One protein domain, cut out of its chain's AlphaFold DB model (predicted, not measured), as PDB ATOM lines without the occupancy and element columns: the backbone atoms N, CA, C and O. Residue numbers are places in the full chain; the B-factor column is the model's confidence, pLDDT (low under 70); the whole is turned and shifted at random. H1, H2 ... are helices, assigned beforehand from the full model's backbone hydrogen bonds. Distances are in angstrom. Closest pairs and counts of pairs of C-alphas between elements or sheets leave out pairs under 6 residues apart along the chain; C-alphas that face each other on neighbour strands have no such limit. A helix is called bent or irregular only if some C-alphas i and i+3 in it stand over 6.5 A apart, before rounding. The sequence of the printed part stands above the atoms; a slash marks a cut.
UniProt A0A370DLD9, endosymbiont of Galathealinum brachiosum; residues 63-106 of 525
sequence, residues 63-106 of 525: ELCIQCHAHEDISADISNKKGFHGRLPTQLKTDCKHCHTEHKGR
ATOM      1  N   GLU A  63     -84.381 439.427 -27.694       84.50
ATOM      2  CA  GLU A  63     -85.612 440.194 -27.911       84.50
ATOM      3  C   GLU A  63     -85.361 441.697 -27.768       84.50
ATOM      4  O   GLU A  63     -85.850 442.463 -28.596       84.50
ATOM      5  N   LEU A  64     -84.543 442.114 -26.794       86.94
ATOM      6  CA  LEU A  64     -84.135 443.515 -26.617       86.94
ATOM      7  C   LEU A  64     -83.406 444.051 -27.858       86.94
ATOM      8  O   LEU A  64     -83.723 445.138 -28.349       86.94
ATOM      9  N   CYS A  65     -82.505 443.247 -28.440       86.88
ATOM     10  CA  CYS A  65     -81.851 443.579 -29.708       86.88
ATOM     11  C   CYS A  65     -82.887 443.827 -30.817       86.88
ATOM     12  O   CYS A  65     -82.831 444.832 -31.524       86.88
ATOM     13  N   ILE A  66     -83.856 442.918 -30.970       86.56
ATOM     14  CA  ILE A  66     -84.871 442.996 -32.028       86.56
ATOM     15  C   ILE A  66     -85.851 444.151 -31.790       86.56
ATOM     16  O   ILE A  66     -86.328 444.720 -32.765       86.56
ATOM     17  N   GLN A  67     -86.142 444.529 -30.545       86.19
ATOM     18  CA  GLN A  67     -87.016 445.667 -30.236       86.19
ATOM     19  C   GLN A  67     -86.441 446.984 -30.766       86.19
ATOM     20  O   GLN A  67     -87.174 447.765 -31.373       86.19
ATOM     21  N   CYS A  68     -85.130 447.199 -30.619       85.56
ATOM     22  CA  CYS A  68     -84.458 448.353 -31.217       85.56
ATOM     23  C   CYS A  68     -84.283 448.176 -32.730       85.56
ATOM     24  O   CYS A  68     -84.693 449.038 -33.499       85.56
ATOM     25  N   HIS A  69     -83.783 447.026 -33.194       85.56
ATOM     26  CA  HIS A  69     -83.586 446.754 -34.625       85.56
ATOM     27  C   HIS A  69     -84.881 446.408 -35.391       85.56
ATOM     28  O   HIS A  69     -84.836 445.979 -36.548       85.56
ATOM     29  N   ALA A  70     -86.056 446.616 -34.790       79.19
ATOM     30  CA  ALA A  70     -87.345 446.383 -35.435       79.19
ATOM     31  C   ALA A  70     -87.539 447.282 -36.659       79.19
ATOM     32  O   ALA A  70     -88.139 446.859 -37.647       79.19
ATOM     33  N   HIS A  71     -86.989 448.499 -36.608       66.81
ATOM     34  CA  HIS A  71     -87.058 449.480 -37.688       66.81
ATOM     35  C   HIS A  71     -86.022 449.250 -38.804       66.81
ATOM     36  O   HIS A  71     -86.056 449.954 -39.809       66.81
ATOM     37  N   GLU A  72     -85.090 448.304 -38.643       67.06
ATOM     38  CA  GLU A  72     -84.007 448.030 -39.604       67.06
ATOM     39  C   GLU A  72     -84.278 446.799 -40.477       67.06
ATOM     40  O   GLU A  72     -83.353 446.109 -40.901       67.06
ATOM     41  N   ASP A  73     -85.551 446.484 -40.706       78.69
ATOM     42  CA  ASP A  73     -86.035 445.329 -41.473       78.69
ATOM     43  C   ASP A  73     -85.680 443.943 -40.887       78.69
ATOM     44  O   ASP A  73     -86.266 442.946 -41.303       78.69
ATOM     45  N   ILE A  74     -84.813 443.839 -39.870       84.44
ATOM     46  CA  ILE A  74     -84.374 442.559 -39.275       84.44
ATOM     47  C   ILE A  74     -85.542 441.807 -38.626       84.44
ATOM     48  O   ILE A  74     -85.717 440.608 -38.859       84.44
ATOM     49  N   SER A  75     -86.371 442.504 -37.842       85.00
ATOM     50  CA  SER A  75     -87.576 441.909 -37.245       85.00
ATOM     51  C   SER A  75     -88.532 441.404 -38.331       85.00
ATOM     52  O   SER A  75     -88.999 440.263 -38.288       85.00
ATOM     53  N   ALA A  76     -88.734 442.204 -39.382       86.31
ATOM     54  CA  ALA A  76     -89.576 441.837 -40.513       86.31
ATOM     55  C   ALA A  76     -89.017 440.638 -41.298       86.31
ATOM     56  O   ALA A  76     -89.792 439.760 -41.683       86.31
ATOM     57  N   ASP A  77     -87.704 440.557 -41.512       88.00
ATOM     58  CA  ASP A  77     -87.027 439.413 -42.130       88.00
ATOM     59  C   ASP A  77     -87.272 438.134 -41.324       88.00
ATOM     60  O   ASP A  77     -87.700 437.114 -41.876       88.00
ATOM     61  N   ILE A  78     -87.077 438.201 -40.002       87.06
ATOM     62  CA  ILE A  78     -87.290 437.083 -39.078       87.06
ATOM     63  C   ILE A  78     -88.742 436.597 -39.119       87.06
ATOM     64  O   ILE A  78     -88.969 435.396 -39.326       87.06
ATOM     65  N   SER A  79     -89.710 437.508 -38.987       86.81
ATOM     66  CA  SER A  79     -91.141 437.186 -38.988       86.81
ATOM     67  C   SER A  79     -91.620 436.658 -40.342       86.81
ATOM     68  O   SER A  79     -92.339 435.659 -40.399       86.81
ATOM     69  N   ASN A  80     -91.189 437.273 -41.446       89.19
ATOM     70  CA  ASN A  80     -91.604 436.888 -42.800       89.19
ATOM     71  C   ASN A  80     -90.793 435.725 -43.384       89.19
ATOM     72  O   ASN A  80     -91.102 435.261 -44.486       89.19
ATOM     73  N   LYS A  81     -89.767 435.242 -42.667       89.00
ATOM     74  CA  LYS A  81     -88.823 434.209 -43.128       89.00
ATOM     75  C   LYS A  81     -88.132 434.601 -44.442       89.00
ATOM     76  O   LYS A  81     -87.943 433.765 -45.332       89.00
ATOM     77  N   LYS A  82     -87.785 435.883 -44.558       88.12
ATOM     78  CA  LYS A  82     -87.088 436.499 -45.695       88.12
ATOM     79  C   LYS A  82     -85.732 437.050 -45.258       88.12
ATOM     80  O   LYS A  82     -85.397 437.010 -44.076       88.12
ATOM     81  N   GLY A  83     -84.931 437.461 -46.229       87.25
ATOM     82  CA  GLY A  83     -83.571 437.919 -46.015       87.25
ATOM     83  C   GLY A  83     -82.671 436.833 -45.433       87.25
ATOM     84  O   GLY A  83     -83.006 435.643 -45.404       87.25
ATOM     85  N   PHE A  84     -81.485 437.239 -44.991       88.00
ATOM     86  CA  PHE A  84     -80.527 436.319 -44.384       88.00
ATOM     87  C   PHE A  84     -81.004 435.868 -42.994       88.00
ATOM     88  O   PHE A  84     -81.148 434.669 -42.756       88.00
ATOM     89  N   HIS A  85     -81.350 436.813 -42.113       89.12
ATOM     90  CA  HIS A  85     -81.754 436.524 -40.731       89.12
ATOM     91  C   HIS A  85     -83.025 435.662 -40.644       89.12
ATOM     92  O   HIS A  85     -83.096 434.733 -39.839       89.12
ATOM     93  N   GLY A  86     -84.011 435.874 -41.523       89.25
ATOM     94  CA  GLY A  86     -85.231 435.065 -41.544       89.25
ATOM     95  C   GLY A  86     -85.050 433.627 -42.018       89.25
ATOM     96  O   GLY A  86     -85.875 432.767 -41.679       89.25
ATOM     97  N   ARG A  87     -83.969 433.335 -42.748       88.75
ATOM     98  CA  ARG A  87     -83.654 432.004 -43.291       88.75
ATOM     99  C   ARG A  87     -82.688 431.190 -42.434       88.75
ATOM    100  O   ARG A  87     -82.442 430.026 -42.759       88.75
ATOM    101  N   LEU A  88     -82.174 431.766 -41.350       87.12
ATOM    102  CA  LEU A  88     -81.365 431.042 -40.374       87.12
ATOM    103  C   LEU A  88     -82.202 429.997 -39.603       87.12
ATOM    104  O   LEU A  88     -83.427 430.116 -39.512       87.12
ATOM    105  N   PRO A  89     -81.575 428.950 -39.044       84.00
ATOM    106  CA  PRO A  89     -82.207 428.067 -38.063       84.00
ATOM    107  C   PRO A  89     -82.709 428.841 -36.836       84.00
ATOM    108  O   PRO A  89     -82.076 429.810 -36.429       84.00
ATOM    109  N   THR A  90     -83.801 428.387 -36.210       78.75
ATOM    110  CA  THR A  90     -84.444 429.073 -35.070       78.75
ATOM    111  C   THR A  90     -83.472 429.409 -33.938       78.75
ATOM    112  O   THR A  90     -83.505 430.526 -33.440       78.75
ATOM    113  N   GLN A  91     -82.557 428.497 -33.598       75.00
ATOM    114  CA  GLN A  91     -81.557 428.702 -32.543       75.00
ATOM    115  C   GLN A  91     -80.618 429.892 -32.817       75.00
ATOM    116  O   GLN A  91     -80.233 430.601 -31.898       75.00
ATOM    117  N   LEU A  92     -80.275 430.144 -34.085       75.81
ATOM    118  CA  LEU A  92     -79.389 431.245 -34.478       75.81
ATOM    119  C   LEU A  92     -80.127 432.583 -34.640       75.81
ATOM    120  O   LEU A  92     -79.485 433.607 -34.845       75.81
ATOM    121  N   LYS A  93     -81.466 432.591 -34.570       76.75
ATOM    122  CA  LYS A  93     -82.266 433.825 -34.633       76.75
ATOM    123  C   LYS A  93     -82.339 434.549 -33.294       76.75
ATOM    124  O   LYS A  93     -82.559 435.753 -33.285       76.75
ATOM    125  N   THR A  94     -82.184 433.815 -32.197       74.19
ATOM    126  CA  THR A  94     -82.249 434.347 -30.832       74.19
ATOM    127  C   THR A  94     -80.860 434.545 -30.219       74.19
ATOM    128  O   THR A  94     -80.696 435.409 -29.365       74.19
ATOM    129  N   ASP A  95     -79.836 433.821 -30.692       83.12
ATOM    130  CA  ASP A  95     -78.450 433.935 -30.214       83.12
ATOM    131  C   ASP A  95     -77.588 434.886 -31.076       83.12
ATOM    132  O   ASP A  95     -76.679 434.473 -31.800       83.12
ATOM    133  N   CYS A  96     -77.877 436.193 -31.018       84.81
ATOM    134  CA  CYS A  96     -77.244 437.207 -31.878       84.81
ATOM    135  C   CYS A  96     -75.712 437.267 -31.720       84.81
ATOM    136  O   CYS A  96     -74.987 437.448 -32.701       84.81
ATOM    137  N   LYS A  97     -75.198 437.066 -30.498       84.06
ATOM    138  CA  LYS A  97     -73.758 437.117 -30.165       84.06
ATOM    139  C   LYS A  97     -72.911 436.071 -30.899       84.06
ATOM    140  O   LYS A  97     -71.690 436.196 -30.943       84.06
ATOM    141  N   HIS A  98     -73.535 435.039 -31.474       85.00
ATOM    142  CA  HIS A  98     -72.827 434.039 -32.271       85.00
ATOM    143  C   HIS A  98     -72.217 434.645 -33.544       85.00
ATOM    144  O   HIS A  98     -71.115 434.279 -33.951       85.00
ATOM    145  N   CYS A  99     -72.924 435.596 -34.160       85.38
ATOM    146  CA  CYS A  99     -72.476 436.283 -35.370       85.38
ATOM    147  C   CYS A  99     -72.107 437.747 -35.118       85.38
ATOM    148  O   CYS A  99     -71.339 438.302 -35.907       85.38
ATOM    149  N   HIS A 100     -72.622 438.350 -34.040       88.31
ATOM    150  CA  HIS A 100     -72.413 439.754 -33.715       88.31
ATOM    151  C   HIS A 100     -71.365 439.984 -32.621       88.31
ATOM    152  O   HIS A 100     -71.384 439.328 -31.583       88.31
ATOM    153  N   THR A 101     -70.447 440.930 -32.832       87.88
ATOM    154  CA  THR A 101     -69.302 441.176 -31.931       87.88
ATOM    155  C   THR A 101     -69.448 442.423 -31.073       87.88
ATOM    156  O   THR A 101     -68.575 443.297 -31.086       87.88
ATOM    157  N   GLU A 102     -70.528 442.498 -30.307       88.06
ATOM    158  CA  GLU A 102     -70.659 443.559 -29.313       88.06
ATOM    159  C   GLU A 102     -69.555 443.453 -28.235       88.06
ATOM    160  O   GLU A 102     -69.023 442.366 -27.992       88.06
ATOM    161  N   HIS A 103     -69.167 444.582 -27.633       90.00
ATOM    162  CA  HIS A 103     -68.080 444.722 -26.645       90.00
ATOM    163  C   HIS A 103     -66.653 444.421 -27.138       90.00
ATOM    164  O   HIS A 103     -65.724 444.349 -26.333       90.00
ATOM    165  N   LYS A 104     -66.416 444.254 -28.449       89.19
ATOM    166  CA  LYS A 104     -65.057 443.997 -28.982       89.19
ATOM    167  C   LYS A 104     -64.281 445.260 -29.379       89.19
ATOM    168  O   LYS A 104     -63.146 445.147 -29.852       89.19
ATOM    169  N   GLY A 105     -64.858 446.443 -29.170       88.44
ATOM    170  CA  GLY A 105     -64.261 447.742 -29.473       88.44
ATOM    171  C   GLY A 105     -64.963 448.495 -30.608       88.44
ATOM    172  O   GLY A 105     -65.571 447.898 -31.493       88.44
ATOM    173  N   ARG A 106     -64.813 449.825 -30.584       88.75
ATOM    174  CA  ARG A 106     -65.499 450.802 -31.453       88.75
ATOM    175  C   ARG A 106     -65.418 450.473 -32.948       88.75
ATOM    176  O   ARG A 106     -66.434 450.446 -33.628       88.75
TER     177      ARG A 106
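What this domain is: This is residues 63 to 106 of the 525 residues of a protein of endosymbiont of Galathealinum brachiosum (UniProt A0A370DLD9). Four short helices follow one another in a small arc, H1, H2, H3, H4, with the first residue of H1 coming near the last of H4, and a tail, residues 97 to 106, sticks out from this body. H2 and H3 pack together, while H1 meets H2 at a corner. The printed part has 44 residues and is all helix, with no named strand. It is only just compact, close to loose, with a radius of gyration of the C-alphas of 10.8 A and spans of 32 by 22 by 16 A.

Where its parts are: H1, residues 63 to 72, begins with C-alpha 63 at (-85.612, 440.194, -27.911) and measures 14.2 A from first to last C-alpha. It is irregular: C-alphas 68 and 71 are 7.1 A apart. H2, residues 74 to 80, measures 9.8 A. H3, residues 83 to 87, measures 6.5 A. H4, residues 90 to 94, measures 7.1 A and ends with C-alpha 94 at (-82.249, 434.347, -30.832).

How they stand to each other: H1 and H2 touch only at the corner, about perpendicular at 89 degrees; their closest C-alphas, of Ile 66 and Ser 75, are 6.0 A apart. H2 and H3 touch, the closest C-alphas being those of Ile 78 and Gly 86, 3.8 A. H4 is close to but not clearly touching H3, His 85 to Lys 93 being 6.7 A between closest C-alphas, and likewise H1, Glu 63 to Thr 94 being 7.4 A. H1 and H3 are apart. Every O i to N i+4 pair is within hydrogen-bond range in H2, against 4 of 6 in H1 and 0 of 1 in both H3 and H4, each of which has 1 of 2 O i to N i+3 pairs within range.

The domain as a whole: The C-alphas farthest apart, of Asn 80 and Gly 105, are 32.3 A apart. The printed part has no cut, and the three links between helices are tight. Residues 97 to 106 stand free. Mean pLDDT of the printed part is 84.4; residues 71 to 72 are under 70.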